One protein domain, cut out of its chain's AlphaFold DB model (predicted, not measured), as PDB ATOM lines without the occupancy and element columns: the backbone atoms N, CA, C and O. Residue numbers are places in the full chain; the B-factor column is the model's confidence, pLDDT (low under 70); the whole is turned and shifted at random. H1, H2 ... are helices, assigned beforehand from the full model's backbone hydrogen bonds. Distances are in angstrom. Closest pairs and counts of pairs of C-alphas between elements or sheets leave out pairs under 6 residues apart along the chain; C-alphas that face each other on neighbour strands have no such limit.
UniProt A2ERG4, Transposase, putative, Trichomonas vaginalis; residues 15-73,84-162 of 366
ATOM      1  N   GLU A  15     395.722 314.788 207.648       79.62
ATOM      2  CA  GLU A  15     395.684 313.837 206.535       79.62
ATOM      3  C   GLU A  15     394.327 313.113 206.394       79.62
ATOM      4  O   GLU A  15     393.987 312.642 205.308       79.62
ATOM      5  N   PHE A  16     393.502 313.056 207.450       81.81
ATOM      6  CA  PHE A  16     392.166 312.456 207.352       81.81
ATOM      7  C   PHE A  16     391.202 313.255 206.482       81.81
ATOM      8  O   PHE A  16     390.331 312.643 205.873       81.81
ATOM      9  N   ALA A  17     391.373 314.575 206.375       84.56
ATOM     10  CA  ALA A  17     390.543 315.387 205.489       84.56
ATOM     11  C   ALA A  17     390.746 314.987 204.017       84.56
ATOM     12  O   ALA A  17     389.780 314.900 203.258       84.56
ATOM     13  N   GLU A  18     391.985 314.671 203.624       86.38
ATOM     14  CA  GLU A  18     392.291 314.159 202.285       86.38
ATOM     15  C   GLU A  18     391.688 312.763 202.077       86.38
ATOM     16  O   GLU A  18     391.064 312.509 201.050       86.38
ATOM     17  N   LEU A  19     391.792 311.863 203.062       87.06
ATOM     18  CA  LEU A  19     391.185 310.527 202.978       87.06
ATOM     19  C   LEU A  19     389.652 310.582 202.884       87.06
ATOM     20  O   LEU A  19     389.069 309.845 202.088       87.06
ATOM     21  N   ASP A  20     389.013 311.476 203.642       87.06
ATOM     22  CA  ASP A  20     387.575 311.742 203.565       87.06
ATOM     23  C   ASP A  20     387.192 312.269 202.169       87.06
ATOM     24  O   ASP A  20     386.238 311.782 201.557       87.06
ATOM     25  N   ALA A  21     387.967 313.205 201.611       87.00
ATOM     26  CA  ALA A  21     387.750 313.711 200.256       87.00
ATOM     27  C   ALA A  21     387.896 312.606 199.192       87.00
ATOM     28  O   ALA A  21     387.083 312.518 198.269       87.00
ATOM     29  N   LEU A  22     388.885 311.720 199.336       87.44
ATOM     30  CA  LEU A  22     389.095 310.588 198.429       87.44
ATOM     31  C   LEU A  22     387.995 309.521 198.546       87.44
ATOM     32  O   LEU A  22     387.659 308.882 197.544       87.44
ATOM     33  N   MET A  23     387.409 309.326 199.732       87.69
ATOM     34  CA  MET A  23     386.211 308.493 199.895       87.69
ATOM     35  C   MET A  23     385.017 309.123 199.174       87.69
ATOM     36  O   MET A  23     384.356 308.441 198.391       87.69
ATOM     37  N   ASN A  24     384.771 310.421 199.376       87.00
ATOM     38  CA  ASN A  24     383.675 311.140 198.717       87.00
ATOM     39  C   ASN A  24     383.821 311.137 197.186       87.00
ATOM     40  O   ASN A  24     382.832 311.047 196.467       87.00
ATOM     41  N   ALA A  25     385.057 311.153 196.681       84.75
ATOM     42  CA  ALA A  25     385.372 311.010 195.260       84.75
ATOM     43  C   ALA A  25     385.268 309.558 194.731       84.75
ATOM     44  O   ALA A  25     385.605 309.300 193.572       84.75
ATOM     45  N   GLY A  26     384.865 308.593 195.567       85.50
ATOM     46  CA  GLY A  26     384.707 307.179 195.209       85.50
ATOM     47  C   GLY A  26     386.018 306.423 194.962       85.50
ATOM     48  O   GLY A  26     385.999 305.292 194.466       85.50
ATOM     49  N   ILE A  27     387.164 307.029 195.288       86.38
ATOM     50  CA  ILE A  27     388.494 306.418 195.141       86.38
ATOM     51  C   ILE A  27     388.718 305.413 196.276       86.38
ATOM     52  O   ILE A  27     389.205 304.303 196.049       86.38
ATOM     53  N   LEU A  28     388.308 305.777 197.494       90.56
ATOM     54  CA  LEU A  28     388.408 304.934 198.679       90.56
ATOM     55  C   LEU A  28     387.054 304.317 199.070       90.56
ATOM     56  O   LEU A  28     386.003 304.906 198.848       90.56
ATOM     57  N   THR A  29     387.068 303.115 199.654       90.50
ATOM     58  CA  THR A  29     385.857 302.452 200.165       90.50
ATOM     59  C   THR A  29     385.552 302.873 201.605       90.50
ATOM     60  O   THR A  29     386.461 303.054 202.410       90.50
ATOM     61  N   ALA A  30     384.273 302.947 201.982       88.19
ATOM     62  CA  ALA A  30     383.896 303.226 203.374       88.19
ATOM     63  C   ALA A  30     384.468 302.174 204.348       88.19
ATOM     64  O   ALA A  30     384.932 302.496 205.439       88.19
ATOM     65  N   GLN A  31     384.516 300.908 203.914       90.00
ATOM     66  CA  GLN A  31     385.032 299.798 204.715       90.00
ATOM     67  C   GLN A  31     386.518 299.956 205.067       90.00
ATOM     68  O   GLN A  31     386.909 299.707 206.204       90.00
ATOM     69  N   GLN A  32     387.368 300.331 204.106       91.12
ATOM     70  CA  GLN A  32     388.803 300.456 204.382       91.12
ATOM     71  C   GLN A  32     389.107 301.661 205.278       91.12
ATOM     72  O   GLN A  32     390.029 301.608 206.091       91.12
ATOM     73  N   GLN A  33     388.305 302.722 205.160       88.75
ATOM     74  CA  GLN A  33     388.453 303.906 205.990       88.75
ATOM     75  C   GLN A  33     388.029 303.624 207.436       88.75
ATOM     76  O   GLN A  33     388.748 304.001 208.358       88.75
ATOM     77  N   ASP A  34     386.941 302.874 207.654       90.00
ATOM     78  CA  ASP A  34     386.552 302.432 209.001       90.00
ATOM     79  C   ASP A  34     387.635 301.554 209.651       90.00
ATOM     80  O   ASP A  34     388.000 301.776 210.804       90.00
ATOM     81  N   ILE A  35     388.235 300.621 208.898       91.88
ATOM     82  CA  ILE A  35     389.368 299.808 209.380       91.88
ATOM     83  C   ILE A  35     390.525 300.693 209.868       91.88
ATOM     84  O   ILE A  35     391.118 300.405 210.912       91.88
ATOM     85  N   LEU A  36     390.848 301.760 209.131       91.19
ATOM     86  CA  LEU A  36     391.881 302.717 209.524       91.19
ATOM     87  C   LEU A  36     391.488 303.480 210.795       91.19
ATOM     88  O   LEU A  36     392.284 303.527 211.731       91.19
ATOM     89  N   TYR A  37     390.266 304.013 210.870       89.31
ATOM     90  CA  TYR A  37     389.800 304.763 212.041       89.31
ATOM     91  C   TYR A  37     389.768 303.919 213.314       89.31
ATOM     92  O   TYR A  37     390.251 304.364 214.352       89.31
ATOM     93  N   ARG A  38     389.288 302.673 213.245       90.25
ATOM     94  CA  ARG A  38     389.327 301.740 214.383       90.25
ATOM     95  C   ARG A  38     390.740 301.549 214.908       90.25
ATOM     96  O   ARG A  38     390.970 301.562 216.115       90.25
ATOM     97  N   ARG A  39     391.700 301.394 213.994       90.81
ATOM     98  CA  ARG A  39     393.102 301.195 214.354       90.81
ATOM     99  C   ARG A  39     393.705 302.439 215.015       90.81
ATOM    100  O   ARG A  39     394.424 302.295 216.002       90.81
ATOM    101  N   VAL A  40     393.391 303.623 214.495       88.50
ATOM    102  CA  VAL A  40     393.806 304.931 215.040       88.50
ATOM    103  C   VAL A  40     393.225 305.160 216.435       88.50
ATOM    104  O   VAL A  40     393.918 305.645 217.317       88.50
ATOM    105  N   ASN A  41     391.997 304.707 216.676       87.19
ATOM    106  CA  ASN A  41     391.337 304.789 217.980       87.19
ATOM    107  C   ASN A  41     391.782 303.702 218.975       87.19
ATOM    108  O   ASN A  41     391.136 303.482 219.997       87.19
ATOM    109  N   GLY A  42     392.888 303.011 218.686       85.38
ATOM    110  CA  GLY A  42     393.529 302.076 219.607       85.38
ATOM    111  C   GLY A  42     393.046 300.629 219.513       85.38
ATOM    112  O   GLY A  42     393.576 299.776 220.226       85.38
ATOM    113  N   GLU A  43     392.111 300.288 218.618       90.94
ATOM    114  CA  GLU A  43     391.671 298.897 218.487       90.94
ATOM    115  C   GLU A  43     392.795 297.978 217.991       90.94
ATOM    116  O   GLU A  43     393.583 298.312 217.098       90.94
ATOM    117  N   SER A  44     392.849 296.766 218.549       90.75
ATOM    118  CA  SER A  44     393.830 295.755 218.153       90.75
ATOM    119  C   SER A  44     393.480 295.104 216.810       90.75
ATOM    120  O   SER A  44     392.314 294.967 216.435       90.75
ATOM    121  N   TYR A  45     394.492 294.568 216.117       89.75
ATOM    122  CA  TYR A  45     394.295 293.758 214.905       89.75
ATOM    123  C   TYR A  45     393.325 292.584 215.118       89.75
ATOM    124  O   TYR A  45     392.646 292.182 214.177       89.75
ATOM    125  N   LYS A  46     393.271 292.025 216.339       90.50
ATOM    126  CA  LYS A  46     392.368 290.924 216.703       90.50
ATOM    127  C   LYS A  46     390.910 291.394 216.737       90.50
ATOM    128  O   LYS A  46     390.062 290.696 216.189       90.50
ATOM    129  N   SER A  47     390.648 292.577 217.302       90.25
ATOM    130  CA  SER A  47     389.312 293.198 217.322       90.25
ATOM    131  C   SER A  47     388.793 293.423 215.900       90.25
ATOM    132  O   SER A  47     387.775 292.860 215.502       90.25
ATOM    133  N   ILE A  48     389.578 294.130 215.080       89.88
ATOM    134  CA  ILE A  48     389.212 294.484 213.700       89.88
ATOM    135  C   ILE A  48     389.004 293.231 212.836       89.88
ATOM    136  O   ILE A  48     388.061 293.158 212.047       89.88
ATOM    137  N   ARG A  49     389.858 292.209 213.002       91.12
ATOM    138  CA  ARG A  49     389.694 290.906 212.339       91.12
ATOM    139  C   ARG A  49     388.330 290.287 212.637       91.12
ATOM    140  O   ARG A  49     387.715 289.759 211.712       91.12
ATOM    141  N   ASN A  50     387.896 290.309 213.895       88.88
ATOM    142  CA  ASN A  50     386.648 289.677 214.315       88.88
ATOM    143  C   ASN A  50     385.438 290.419 213.734       88.88
ATOM    144  O   ASN A  50     384.570 289.769 213.159       88.88
ATOM    145  N   VAL A  51     385.446 291.757 213.783       90.75
ATOM    146  CA  VAL A  51     384.382 292.611 213.216       90.75
ATOM    147  C   VAL A  51     384.184 292.343 211.723       90.75
ATOM    148  O   VAL A  51     383.065 292.163 211.258       90.75
ATOM    149  N   TYR A  52     385.275 292.276 210.959       88.19
ATOM    150  CA  TYR A  52     385.207 292.157 209.499       88.19
ATOM    151  C   TYR A  52     385.309 290.723 208.968       88.19
ATOM    152  O   TYR A  52     385.180 290.497 207.757       88.19
ATOM    153  N   SER A  53     385.557 289.751 209.850       89.75
ATOM    154  CA  SER A  53     385.871 288.356 209.514       89.75
ATOM    155  C   SER A  53     386.969 288.254 208.441       89.75
ATOM    156  O   SER A  53     386.785 287.634 207.392       89.75
ATOM    157  N   ILE A  54     388.102 288.928 208.669       89.25
ATOM    158  CA  ILE A  54     389.266 288.961 207.762       89.25
ATOM    159  C   ILE A  54     390.557 288.575 208.488       89.25
ATOM    160  O   ILE A  54     390.676 288.726 209.698       89.25
ATOM    161  N   SER A  55     391.562 288.086 207.761       89.25
ATOM    162  CA  SER A  55     392.836 287.695 208.378       89.25
ATOM    163  C   SER A  55     393.656 288.906 208.857       89.25
ATOM    164  O   SER A  55     393.498 290.023 208.362       89.25
ATOM    165  N   ARG A  56     394.605 288.686 209.779       87.50
ATOM    166  CA  ARG A  56     395.512 289.743 210.274       87.50
ATOM    167  C   ARG A  56     396.331 290.385 209.145       87.50
ATOM    168  O   ARG A  56     396.524 291.598 209.147       87.50
ATOM    169  N   SER A  57     396.780 289.592 208.172       87.12
ATOM    170  CA  SER A  57     397.514 290.096 207.004       87.12
ATOM    171  C   SER A  57     396.608 290.902 206.069       87.12
ATOM    172  O   SER A  57     397.053 291.878 205.469       87.12
ATOM    173  N   THR A  58     395.320 290.559 205.995       89.44
ATOM    174  CA  THR A  58     394.314 291.329 205.254       89.44
ATOM    175  C   THR A  58     394.056 292.694 205.894       89.44
ATOM    176  O   THR A  58     393.984 293.677 205.163       89.44
ATOM    177  N   VAL A  59     393.999 292.781 207.229       90.62
ATOM    178  CA  VAL A  59     393.914 294.069 207.950       90.62
ATOM    179  C   VAL A  59     395.145 294.930 207.655       90.62
ATOM    180  O   VAL A  59     395.007 296.083 207.264       90.62
ATOM    181  N   ALA A  60     396.353 294.363 207.761       90.12
ATOM    182  CA  ALA A  60     397.592 295.083 207.449       90.12
ATOM    183  C   ALA A  60     397.620 295.599 205.999       90.12
ATOM    184  O   ALA A  60     398.016 296.734 205.750       90.12
ATOM    185  N   ARG A  61     397.145 294.789 205.045       88.94
ATOM    186  CA  ARG A  61     397.025 295.178 203.634       88.94
ATOM    187  C   ARG A  61     396.006 296.300 203.429       88.94
ATOM    188  O   ARG A  61     396.280 297.202 202.643       88.94
ATOM    189  N   ALA A  62     394.861 296.251 204.109       90.81
ATOM    190  CA  ALA A  62     393.855 297.309 204.052       90.81
ATOM    191  C   ALA A  62     394.419 298.636 204.586       90.81
ATOM    192  O   ALA A  62     394.293 299.659 203.920       90.81
ATOM    193  N   LEU A  63     395.125 298.604 205.724       91.69
ATOM    194  CA  LEU A  63     395.782 299.780 206.310       91.69
ATOM    195  C   LEU A  63     396.844 300.371 205.374       91.69
ATOM    196  O   LEU A  63     396.809 301.564 205.096       91.69
ATOM    197  N   MET A  64     397.733 299.533 204.831       89.81
ATOM    198  CA  MET A  64     398.779 299.966 203.895       89.81
ATOM    199  C   MET A  64     398.181 300.614 202.640       89.81
ATOM    200  O   MET A  64     398.586 301.701 202.243       89.81
ATOM    201  N   ARG A  65     397.175 299.976 202.026       89.12
ATOM    202  CA  ARG A  65     396.521 300.520 200.827       89.12
ATOM    203  C   ARG A  65     395.777 301.816 201.118       89.12
ATOM    204  O   ARG A  65     395.879 302.736 200.316       89.12
ATOM    205  N   THR A  66     395.101 301.911 202.261       91.00
ATOM    206  CA  THR A  66     394.392 303.135 202.660       91.00
ATOM    207  C   THR A  66     395.373 304.285 202.884       91.00
ATOM    208  O   THR A  66     395.169 305.360 202.334       91.00
ATOM    209  N   ALA A  67     396.475 304.049 203.606       90.00
ATOM    210  CA  ALA A  67     397.504 305.061 203.844       90.00
ATOM    211  C   ALA A  67     398.193 305.526 202.550       90.00
ATOM    212  O   ALA A  67     398.514 306.700 202.409       90.00
ATOM    213  N   SER A  68     398.377 304.630 201.577       88.62
ATOM    214  CA  SER A  68     398.901 304.972 200.249       88.62
ATOM    215  C   SER A  68     397.829 305.442 199.255       88.62
ATOM    216  O   SER A  68     398.108 305.465 198.058       88.62
ATOM    217  N   CYS A  69     396.620 305.786 199.713       90.00
ATOM    218  CA  CYS A  69     395.508 306.298 198.899       90.00
ATOM    219  C   CYS A  69     395.076 305.382 197.744       90.00
ATOM    220  O   CYS A  69     394.770 305.829 196.639       90.00
ATOM    221  N   ARG A  70     395.038 304.073 197.998       88.69
ATOM    222  CA  ARG A  70     394.661 303.042 197.023       88.69
ATOM    223  C   ARG A  70     393.399 302.332 197.451       88.69
ATOM    224  O   ARG A  70     393.223 301.985 198.618       88.69
ATOM    225  N   LYS A  71     392.558 302.009 196.474       89.56
ATOM    226  CA  LYS A  71     391.330 301.260 196.722       89.56
ATOM    227  C   LYS A  71     391.613 299.860 197.277       89.56
ATOM    228  O   LYS A  71     392.452 299.127 196.750       89.56
ATOM    229  N   TRP A  72     390.886 299.458 198.309       91.06
ATOM    230  CA  TRP A  72     390.830 298.100 198.843       91.06
ATOM    231  C   TRP A  72     389.378 297.724 199.149       91.06
ATOM    232  O   TRP A  72     388.576 298.544 199.600       91.06
ATOM    233  N   SER A  73     389.048 296.459 198.915       89.12
ATOM    234  CA  SER A  73     387.779 295.847 199.301       89.12
ATOM    235  C   SER A  73     388.012 294.420 199.796       89.12
ATOM    236  O   SER A  73     388.999 293.760 199.441       89.12
ATOM    237  N   LEU A  84     402.447 304.990 191.368       86.75
ATOM    238  CA  LEU A  84     401.477 306.027 191.719       86.75
ATOM    239  C   LEU A  84     400.180 305.439 192.283       86.75
ATOM    240  O   LEU A  84     399.778 304.322 191.934       86.75
ATOM    241  N   SER A  85     399.534 306.171 193.193       87.31
ATOM    242  CA  SER A  85     398.171 305.857 193.633       87.31
ATOM    243  C   SER A  85     397.140 306.301 192.591       87.31
ATOM    244  O   SER A  85     397.440 307.118 191.724       87.31
ATOM    245  N   ASP A  86     395.903 305.808 192.702       83.50
ATOM    246  CA  ASP A  86     394.808 306.212 191.806       83.50
ATOM    247  C   ASP A  86     394.558 307.737 191.865       83.50
ATOM    248  O   ASP A  86     394.157 308.356 190.880       83.50
ATOM    249  N   ALA A  87     394.815 308.359 193.022       85.56
ATOM    250  CA  ALA A  87     394.711 309.804 193.213       85.56
ATOM    251  C   ALA A  87     395.862 310.571 192.538       85.56
ATOM    252  O   ALA A  87     395.645 311.623 191.928       85.56
ATOM    253  N   ASP A  88     397.079 310.032 192.611       90.38
ATOM    254  CA  ASP A  88     398.259 310.656 192.010       90.38
ATOM    255  C   ASP A  88     398.217 310.534 190.480       90.38
ATOM    256  O   ASP A  88     398.553 311.484 189.780       90.38
ATOM    257  N   GLU A  89     397.705 309.416 189.950       89.56
ATOM    258  CA  GLU A  89     397.455 309.247 188.514       89.56
ATOM    259  C   GLU A  89     396.454 310.278 187.979       89.56
ATOM    260  O   GLU A  89     396.713 310.897 186.950       89.56
ATOM    261  N   LYS A  90     395.355 310.540 188.702       88.56
ATOM    262  CA  LYS A  90     394.406 311.611 188.344       88.56
ATOM    263  C   LYS A  90     395.042 313.000 188.399       88.56
ATOM    264  O   LYS A  90     394.741 313.856 187.570       88.56
ATOM    265  N   THR A  91     395.916 313.231 189.376       90.38
ATOM    266  CA  THR A  91     396.643 314.502 189.510       90.38
ATOM    267  C   THR A  91     397.581 314.712 188.325       90.38
ATOM    268  O   THR A  91     397.568 315.782 187.716       90.38
ATOM    269  N   PHE A  92     398.329 313.672 187.950       92.38
ATOM    270  CA  PHE A  92     399.185 313.672 186.769       92.38
ATOM    271  C   PHE A  92     398.381 313.870 185.478       92.38
ATOM    272  O   PHE A  92     398.767 314.677 184.636       92.38
ATOM    273  N   GLU A  93     397.242 313.188 185.326       91.50
ATOM    274  CA  GLU A  93     396.367 313.324 184.157       91.50
ATOM    275  C   GLU A  93     395.862 314.764 183.982       91.50
ATOM    276  O   GLU A  93     395.898 315.303 182.874       91.50
ATOM    277  N   ARG A  94     395.423 315.410 185.072       89.06
ATOM    278  CA  ARG A  94     394.992 316.814 185.050       89.06
ATOM    279  C   ARG A  94     396.131 317.738 184.621       89.06
ATOM    280  O   ARG A  94     395.943 318.519 183.693       89.06
ATOM    281  N   LEU A  95     397.307 317.592 185.232       88.56
ATOM    282  CA  LEU A  95     398.486 318.391 184.893       88.56
ATOM    283  C   LEU A  95     398.892 318.198 183.423       88.56
ATOM    284  O   LEU A  95     399.171 319.162 182.717       88.56
ATOM    285  N   ALA A  96     398.880 316.959 182.928       88.38
ATOM    286  CA  ALA A  96     399.190 316.663 181.533       88.38
ATOM    287  C   ALA A  96     398.194 317.325 180.563       88.38
ATOM    288  O   ALA A  96     398.603 317.819 179.508       88.38
ATOM    289  N   LYS A  97     396.902 317.367 180.912       86.19
ATOM    290  CA  LYS A  97     395.857 318.042 180.123       86.19
ATOM    291  C   LYS A  97     396.043 319.559 180.095       86.19
ATOM    292  O   LYS A  97     396.019 320.136 179.013       86.19
ATOM    293  N   GLU A  98     396.272 320.184 181.247       80.62
ATOM    294  CA  GLU A  98     396.538 321.627 181.365       80.62
ATOM    295  C   GLU A  98     397.754 322.030 180.523       80.62
ATOM    296  O   GLU A  98     397.647 322.863 179.624       80.62
ATOM    297  N   MET A  99     398.873 321.325 180.701       77.69
ATOM    298  CA  MET A  99     400.105 321.587 179.956       77.69
ATOM    299  C   MET A  99     399.940 321.367 178.446       77.69
ATOM    300  O   MET A  99     400.553 322.070 177.650       77.69
ATOM    301  N   THR A 100     399.104 320.414 178.018       81.25
ATOM    302  CA  THR A 100     398.804 320.213 176.590       81.25
ATOM    303  C   THR A 100     398.003 321.383 176.014       81.25
ATOM    304  O   THR A 100     398.309 321.844 174.913       81.25
ATOM    305  N   ASN A 101     397.016 321.891 176.757       69.88
ATOM    306  CA  ASN A 101     396.195 323.029 176.334       69.88
ATOM    307  C   ASN A 101     397.021 324.317 176.181       69.88
ATOM    308  O   ASN A 101     396.756 325.115 175.289       69.88
ATOM    309  N   GLU A 102     398.068 324.480 176.991       69.88
ATOM    310  CA  GLU A 102     399.025 325.596 176.914       69.88
ATOM    311  C   GLU A 102     400.150 325.378 175.880       69.88
ATOM    312  O   GLU A 102     401.158 326.095 175.861       69.88
ATOM    313  N   LEU A 103     400.024 324.347 175.031       69.31
ATOM    314  CA  LEU A 103     401.044 323.919 174.068       69.31
ATOM    315  C   LEU A 103     402.401 323.621 174.735       69.31
ATOM    316  O   LEU A 103     403.461 323.742 174.118       69.31
ATOM    317  N   ASN A 104     402.412 323.281 176.027       75.19
ATOM    318  CA  ASN A 104     403.591 323.036 176.865       75.19
ATOM    319  C   ASN A 104     403.745 321.568 177.257       75.19
ATOM    320  O   ASN A 104     403.989 321.240 178.413       75.19
ATOM    321  N   CYS A 105     403.579 320.668 176.289       81.38
ATOM    322  CA  CYS A 105     403.553 319.233 176.539       81.38
ATOM    323  C   CYS A 105     404.737 318.751 177.399       81.38
ATOM    324  O   CYS A 105     405.899 319.078 177.147       81.38
ATOM    325  N   ILE A 106     404.424 317.918 178.391       83.81
ATOM    326  CA  ILE A 106     405.393 317.337 179.321       83.81
ATOM    327  C   ILE A 106     406.265 316.326 178.564       83.81
ATOM    328  O   ILE A 106     405.756 315.414 177.909       83.81
ATOM    329  N   THR A 107     407.590 316.465 178.651       86.50
ATOM    330  CA  THR A 107     408.517 315.472 178.079       86.50
ATOM    331  C   THR A 107     408.504 314.179 178.896       86.50
ATOM    332  O   THR A 107     408.165 314.190 180.076       86.50
ATOM    333  N   THR A 108     408.931 313.052 178.321       85.69
ATOM    334  CA  THR A 108     409.013 311.785 179.074       85.69
ATOM    335  C   THR A 108     409.930 311.890 180.295       85.69
ATOM    336  O   THR A 108     409.595 311.347 181.339       85.69
ATOM    337  N   ALA A 109     411.031 312.642 180.204       83.50
ATOM    338  CA  ALA A 109     411.924 312.896 181.335       83.50
ATOM    339  C   ALA A 109     411.243 313.717 182.444       83.50
ATOM    340  O   ALA A 109     411.330 313.360 183.617       83.50
ATOM    341  N   MET A 110     410.519 314.780 182.078       85.00
ATOM    342  CA  MET A 110     409.736 315.566 183.039       85.00
ATOM    343  C   MET A 110     408.613 314.734 183.660       85.00
ATOM    344  O   MET A 110     408.385 314.825 184.859       85.00
ATOM    345  N   ALA A 111     407.940 313.894 182.872       88.62
ATOM    346  CA  ALA A 111     406.892 313.008 183.364       88.62
ATOM    347  C   ALA A 111     407.436 312.041 184.424       88.62
ATOM    348  O   ALA A 111     406.831 311.907 185.484       88.62
ATOM    349  N   THR A 112     408.601 311.434 184.176       88.38
ATOM    350  CA  THR A 112     409.316 310.602 185.155       88.38
ATOM    351  C   THR A 112     409.600 311.379 186.444       88.38
ATOM    352  O   THR A 112     409.269 310.893 187.522       88.38
ATOM    353  N   ALA A 113     410.135 312.601 186.344       87.00
ATOM    354  CA  ALA A 113     410.435 313.440 187.507       87.00
ATOM    355  C   ALA A 113     409.178 313.797 188.322       87.00
ATOM    356  O   ALA A 113     409.165 313.617 189.537       87.00
ATOM    357  N   ILE A 114     408.098 314.215 187.652       88.94
ATOM    358  CA  ILE A 114     406.807 314.525 188.288       88.94
ATOM    359  C   ILE A 114     406.247 313.288 189.002       88.94
ATOM    360  O   ILE A 114     405.747 313.386 190.120       88.94
ATOM    361  N   CYS A 115     406.338 312.105 188.385       90.12
ATOM    362  CA  CYS A 115     405.880 310.864 189.008       90.12
ATOM    363  C   CYS A 115     406.679 310.538 190.280       90.12
ATOM    364  O   CYS A 115     406.078 310.172 191.291       90.12
ATOM    365  N   CYS A 116     408.006 310.705 190.260       87.81
ATOM    366  CA  CYS A 116     408.844 310.529 191.449       87.81
ATOM    367  C   CYS A 116     408.466 311.515 192.565       87.81
ATOM    368  O   CYS A 116     408.393 311.132 193.733       87.81
ATOM    369  N   GLU A 117     408.186 312.772 192.222       89.88
ATOM    370  CA  GLU A 117     407.786 313.791 193.194       89.88
ATOM    371  C   GLU A 117     406.427 313.472 193.834       89.88
ATOM    372  O   GLU A 117     406.311 313.444 195.062       89.88
ATOM    373  N   LEU A 118     405.418 313.135 193.021       90.25
ATOM    374  CA  LEU A 118     404.102 312.703 193.502       90.25
ATOM    375  C   LEU A 118     404.216 311.489 194.431       90.25
ATOM    376  O   LEU A 118     403.586 311.440 195.490       90.25
ATOM    377  N   GLN A 119     405.064 310.525 194.072       87.88
ATOM    378  CA  GLN A 119     405.320 309.353 194.899       87.88
ATOM    379  C   GLN A 119     405.981 309.721 196.233       87.88
ATOM    380  O   GLN A 119     405.545 309.237 197.278       87.88
ATOM    381  N   ALA A 120     406.991 310.592 196.234       87.69
ATOM    382  CA  ALA A 120     407.668 311.025 197.456       87.69
ATOM    383  C   ALA A 120     406.704 311.743 198.415       87.69
ATOM    384  O   ALA A 120     406.716 311.491 199.626       87.69
ATOM    385  N   VAL A 121     405.821 312.593 197.879       89.38
ATOM    386  CA  VAL A 121     404.739 313.228 198.646       89.38
ATOM    387  C   VAL A 121     403.797 312.166 199.222       89.38
ATOM    388  O   VAL A 121     403.493 312.197 200.419       89.38
ATOM    389  N   ARG A 122     403.396 311.175 198.416       90.06
ATOM    390  CA  ARG A 122     402.502 310.092 198.850       90.06
ATOM    391  C   ARG A 122     403.120 309.204 199.929       90.06
ATOM    392  O   ARG A 122     402.410 308.791 200.845       90.06
ATOM    393  N   ILE A 123     404.420 308.925 199.866       88.44
ATOM    394  CA  ILE A 123     405.137 308.146 200.887       88.44
ATOM    395  C   ILE A 123     405.156 308.903 202.217       88.44
ATOM    396  O   ILE A 123     404.813 308.326 203.251       88.44
ATOM    397  N   LYS A 124     405.474 310.206 202.198       89.44
ATOM    398  CA  LYS A 124     405.434 311.057 203.402       89.44
ATOM    399  C   LYS A 124     404.036 311.087 204.019       89.44
ATOM    400  O   LYS A 124     403.901 310.964 205.235       89.44
ATOM    401  N   PHE A 125     403.002 311.209 203.189       90.75
ATOM    402  CA  PHE A 125     401.609 311.141 203.626       90.75
ATOM    403  C   PHE A 125     401.281 309.788 204.280       90.75
ATOM    404  O   PHE A 125     400.805 309.740 205.415       90.75
ATOM    405  N   ALA A 126     401.602 308.681 203.603       90.50
ATOM    406  CA  ALA A 126     401.326 307.334 204.093       90.50
ATOM    407  C   ALA A 126     402.031 307.046 205.426       90.50
ATOM    408  O   ALA A 126     401.432 306.445 206.320       90.50
ATOM    409  N   ALA A 127     403.274 307.507 205.589       90.56
ATOM    410  CA  ALA A 127     404.028 307.356 206.828       90.56
ATOM    411  C   ALA A 127     403.308 308.017 208.012       90.56
ATOM    412  O   ALA A 127     403.106 307.374 209.042       90.56
ATOM    413  N   LYS A 128     402.841 309.262 207.855       90.69
ATOM    414  CA  LYS A 128     402.096 309.973 208.906       90.69
ATOM    415  C   LYS A 128     400.799 309.261 209.287       90.69
ATOM    416  O   LYS A 128     400.528 309.076 210.474       90.69
ATOM    417  N   VAL A 129     400.033 308.798 208.295       91.06
ATOM    418  CA  VAL A 129     398.780 308.061 208.523       91.06
ATOM    419  C   VAL A 129     399.030 306.748 209.276       91.06
ATOM    420  O   VAL A 129     398.308 306.419 210.216       91.06
ATOM    421  N   LEU A 130     400.070 305.994 208.905       91.31
ATOM    422  CA  LEU A 130     400.406 304.724 209.558       91.31
ATOM    423  C   LEU A 130     400.978 304.909 210.968       91.31
ATOM    424  O   LEU A 130     400.718 304.073 211.836       91.31
ATOM    425  N   LEU A 131     401.727 305.987 211.213       90.25
ATOM    426  CA  LEU A 131     402.183 306.352 212.556       90.25
ATOM    427  C   LEU A 131     400.996 306.684 213.467       90.25
ATOM    428  O   LEU A 131     400.931 306.160 214.577       90.25
ATOM    429  N   ALA A 132     400.018 307.452 212.975       88.44
ATOM    430  CA  ALA A 132     398.780 307.731 213.706       88.44
ATOM    431  C   ALA A 132     397.930 306.471 213.946       88.44
ATOM    432  O   ALA A 132     397.263 306.353 214.967       88.44
ATOM    433  N   ALA A 133     397.995 305.487 213.047       89.25
ATOM    434  CA  ALA A 133     397.391 304.169 213.245       89.25
ATOM    435  C   ALA A 133     398.223 303.236 214.153       89.25
ATOM    436  O   ALA A 133     397.924 302.045 214.262       89.25
ATOM    437  N   HIS A 134     399.291 303.725 214.791       90.06
ATOM    438  CA  HIS A 134     400.189 302.926 215.628       90.06
ATOM    439  C   HIS A 134     400.725 301.677 214.896       90.06
ATOM    440  O   HIS A 134     400.722 300.559 215.430       90.06
ATOM    441  N   CYS A 135     401.148 301.850 213.639       90.25
ATOM    442  CA  CYS A 135     401.639 300.788 212.756       90.25
ATOM    443  C   CYS A 135     403.057 301.072 212.203       90.25
ATOM    444  O   CYS A 135     403.247 301.060 210.986       90.25
ATOM    445  N   PRO A 136     404.091 301.251 213.054       88.00
ATOM    446  CA  PRO A 136     405.454 301.578 212.602       88.00
ATOM    447  C   PRO A 136     406.084 300.476 211.733       88.00
ATOM    448  O   PRO A 136     406.799 300.752 210.778       88.00
ATOM    449  N   HIS A 137     405.733 299.213 211.988       88.88
ATOM    450  CA  HIS A 137     406.163 298.067 211.180       88.88
ATOM    451  C   HIS A 137     405.655 298.096 209.725       88.88
ATOM    452  O   HIS A 137     406.180 297.367 208.888       88.88
ATOM    453  N   LEU A 138     404.607 298.876 209.421       88.56
ATOM    454  CA  LEU A 138     404.145 299.099 208.046       88.56
ATOM    455  C   LEU A 138     404.863 300.281 207.394       88.56
ATOM    456  O   LEU A 138     405.063 300.253 206.185       88.56
ATOM    457  N   VAL A 139     405.295 301.272 208.182       87.50
ATOM    458  CA  VAL A 139     406.099 302.405 207.696       87.50
ATOM    459  C   VAL A 139     407.434 301.910 207.152       87.50
ATOM    460  O   VAL A 139     407.789 302.267 206.037       87.50
ATOM    461  N   ALA A 140     408.105 301.005 207.873       84.38
ATOM    462  CA  ALA A 140     409.359 300.390 207.422       84.38
ATOM    463  C   ALA A 140     409.229 299.673 206.066       84.38
ATOM    464  O   ALA A 140     410.199 299.549 205.334       84.38
ATOM    465  N   LYS A 141     408.019 299.228 205.707       83.56
ATOM    466  CA  LYS A 141     407.758 298.570 204.424       83.56
ATOM    467  C   LYS A 141     407.476 299.547 203.290       83.56
ATOM    468  O   LYS A 141     407.368 299.092 202.164       83.56
ATOM    469  N   LEU A 142     407.289 300.847 203.542       79.81
ATOM    470  CA  LEU A 142     407.015 301.822 202.476       79.81
ATOM    471  C   LEU A 142     408.218 301.995 201.537       79.81
ATOM    472  O   LEU A 142     408.010 302.184 200.340       79.81
ATOM    473  N   GLU A 143     409.441 301.895 202.066       65.00
ATOM    474  CA  GLU A 143     410.692 302.062 201.309       65.00
ATOM    475  C   GLU A 143     410.947 300.900 200.337       65.00
ATOM    476  O   GLU A 143     411.318 301.133 199.188       65.00
ATOM    477  N   ASP A 144     410.611 299.667 200.734       66.00
ATOM    478  CA  ASP A 144     410.737 298.462 199.895       66.00
ATOM    479  C   ASP A 144     409.876 298.506 198.611       66.00
ATOM    480  O   ASP A 144     410.071 297.709 197.692       66.00
ATOM    481  N   TYR A 145     408.899 299.419 198.527       63.62
ATOM    482  CA  TYR A 145     407.944 299.525 197.415       63.62
ATOM    483  C   TYR A 145     408.197 300.714 196.479       63.62
ATOM    484  O   TYR A 145     407.294 301.089 195.726       63.62
ATOM    485  N   CYS A 146     409.394 301.305 196.497       61.53
ATOM    486  CA  CYS A 146     409.727 302.491 195.706       61.53
ATOM    487  C   CYS A 146     410.693 302.193 194.534       61.53
ATOM    488  O   CYS A 146     411.813 302.699 194.534       61.53
ATOM    489  N   PRO A 147     410.315 301.379 193.523       69.12
ATOM    490  CA  PRO A 147     411.164 301.197 192.351       69.12
ATOM    491  C   PRO A 147     411.192 302.484 191.521       69.12
ATOM    492  O   PRO A 147     410.175 303.163 191.407       69.12
ATOM    493  N   GLU A 148     412.322 302.800 190.892       70.50
ATOM    494  CA  GLU A 148     412.364 303.918 189.948       70.50
ATOM    495  C   GLU A 148     411.424 303.666 188.749       70.50
ATOM    496  O   GLU A 148     411.360 302.540 188.230       70.50
ATOM    497  N   PRO A 149     410.684 304.688 188.275       80.81
ATOM    498  CA  PRO A 149     409.854 304.578 187.081       80.81
ATOM    499  C   PRO A 149     410.678 304.169 185.857       80.81
ATOM    500  O   PRO A 149     411.467 304.941 185.315       80.81
ATOM    501  N   SER A 150     410.442 302.952 185.368       82.81
ATOM    502  CA  SER A 150     411.029 302.489 184.114       82.81
ATOM    503  C   SER A 150     410.295 303.075 182.906       82.81
ATOM    504  O   SER A 150     409.112 303.426 182.966       82.81
ATOM    505  N   LYS A 151     410.973 303.105 181.756       79.75
ATOM    506  CA  LYS A 151     410.360 303.527 180.487       79.75
ATOM    507  C   LYS A 151     409.105 302.709 180.150       79.75
ATOM    508  O   LYS A 151     408.085 303.277 179.779       79.75
ATOM    509  N   GLY A 152     409.160 301.388 180.349       85.06
ATOM    510  CA  GLY A 152     408.014 300.507 180.113       85.06
ATOM    511  C   GLY A 152     406.836 300.805 181.044       85.06
ATOM    512  O   GLY A 152     405.688 300.782 180.606       85.06
ATOM    513  N   TRP A 153     407.098 301.151 182.310       87.62
ATOM    514  CA  TRP A 153     406.042 301.570 183.233       87.62
ATOM    515  C   TRP A 153     405.332 302.843 182.749       87.62
ATOM    516  O   TRP A 153     404.099 302.879 182.748       87.62
ATOM    517  N   LEU A 154     406.090 303.841 182.279       87.25
ATOM    518  CA  LEU A 154     405.533 305.090 181.752       87.25
ATOM    519  C   LEU A 154     404.632 304.833 180.532       87.25
ATOM    520  O   LEU A 154     403.532 305.376 180.459       87.25
ATOM    521  N   ASP A 155     405.047 303.943 179.624       86.12
ATOM    522  CA  ASP A 155     404.248 303.547 178.457       86.12
ATOM    523  C   ASP A 155     402.921 302.878 178.868       86.12
ATOM    524  O   ASP A 155     401.864 303.153 178.292       86.12
ATOM    525  N   HIS A 156     402.950 302.006 179.881       87.81
ATOM    526  CA  HIS A 156     401.746 301.363 180.413       87.81
ATOM    527  C   HIS A 156     400.812 302.355 181.115       87.81
ATOM    528  O   HIS A 156     399.593 302.270 180.939       87.81
ATOM    529  N   MET A 157     401.359 303.293 181.892       88.56
ATOM    530  CA  MET A 157     400.582 304.348 182.542       88.56
ATOM    531  C   MET A 157     399.925 305.261 181.503       88.56
ATOM    532  O   MET A 157     398.724 305.501 181.582       88.56
ATOM    533  N   ALA A 158     400.678 305.707 180.495       88.19
ATOM    534  CA  ALA A 158     400.153 306.552 179.427       88.19
ATOM    535  C   ALA A 158     398.989 305.870 178.692       88.19
ATOM    536  O   ALA A 158     397.938 306.479 178.513       88.19
ATOM    537  N   LYS A 159     399.115 304.574 178.369       88.12
ATOM    538  CA  LYS A 159     398.009 303.787 177.796       88.12
ATOM    539  C   LYS A 159     396.789 303.719 178.720       88.12
ATOM    540  O   LYS A 159     395.673 303.887 178.243       88.12
ATOM    541  N   ARG A 160     396.985 303.484 180.024       86.44
ATOM    542  CA  ARG A 160     395.888 303.414 181.009       86.44
ATOM    543  C   ARG A 160     395.146 304.746 181.147       86.44
ATOM    544  O   ARG A 160     393.925 304.736 181.241       86.44
ATOM    545  N   LEU A 161     395.871 305.863 181.128       86.88
ATOM    546  CA  LEU A 161     395.317 307.219 181.235       86.88
ATOM    547  C   LEU A 161     394.868 307.805 179.888       86.88
ATOM    548  O   LEU A 161     394.487 308.970 179.824       86.88
ATOM    549  N   ASN A 162     394.919 307.019 178.807       87.06
ATOM    550  CA  ASN A 162     394.618 307.468 177.448       87.06
ATOM    551  C   ASN A 162     395.448 308.700 177.006       87.06
ATOM    552  O   ASN A 162     394.976 309.563 176.269       87.06
TER     553      ASN A 162
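What this domain is: This is residues 15 to 73 and 84 to 162 of the 366 residues of the protein "Transposase, putative" of Trichomonas vaginalis (UniProt A2ERG4). One long helix, H6, runs like a spine along the domain; H1 to H4 gather in a cluster at its last turns, where the short H7 also packs, and H5 folds back beside its first half as a hairpin. H8 crosses near the start of H6 without clearly touching it, and residues 98 to 103 stick out. The 138 printed residues hold eight named helices, H1 to H8 in order along the chain, and no named strand; the class is all helix. The whole is compact by its radius of gyration of the C-alphas, 16.6 A, yet elongated, spanning 54 by 30 by 22 A.

How they stand to each other: Start with H1, residues 15 to 24, and H2, residues 30 to 40, a hairpin that only just touches, with 3 pairs of C-alphas within 8 A, the closest Met 23 and Ala 30 at 6.7 A. H2 forms another hairpin with H3, residues 45 to 52, at a shallow tilt of 26 degrees; their closest C-alphas are Ile 35 and Ile 48, 6.9 A. Next look at H4, residues 56 to 67: it touches H2 about perpendicular at 80 degrees, closest at the C-alphas of Leu 36 and Leu 63, 5.8 A. With residues 63 to 67 alone H4 touches the hub H6, residues 108 to 132, at a steep tilt of 56 degrees; the C-alphas of Ala 67 and Ala 126 come closest, 4.5 A. H5, residues 86 to 101, touches H6 with residues 88 to 92 alone, in a hairpin at a shallow tilt of 32 degrees, only just short of steep; the closest C-alphas are Asp 88 and Leu 118, 6.4 A. H7, residues 136 to 139, touches H6, closest at the C-alphas of Ala 127 and Val 139, 5.4 A. H8, residues 151 to 160, is close to H6 but not clearly touching, the C-alphas of Thr 112 and Leu 154 being 7.5 A apart. In the backbone, every O i to N i+4 pair is within hydrogen-bond range in H1 to H6 and H8; H7 is too short for such a pair.

Where its parts are: Find C-alpha 15 at (395.684, 313.837, 206.535), where H1 begins and runs 14.6 A. H2 covers 15.4 A, H3 10.7 A, H4 16.7 A and H5 22.9 A. From C-alpha 108 at (409.013, 311.785, 179.074) H6 runs 36.3 A. H7 covers 5.0 A, and H8 runs 14.5 A to C-alpha 160 at (395.888, 303.414, 181.009).

The domain as a whole: The two C-alphas farthest apart are those of Asn 50 and Leu 103, 54.8 A. Residues 74 to 83 are not printed, and C-alphas 73 and 84 across this cut are 18.7 A apart. The link from H7 to H8 is long, 11 residues. Mean pLDDT of the printed part is 86.5; look for values under 70 at residues 101 to 103 and 143 to 147.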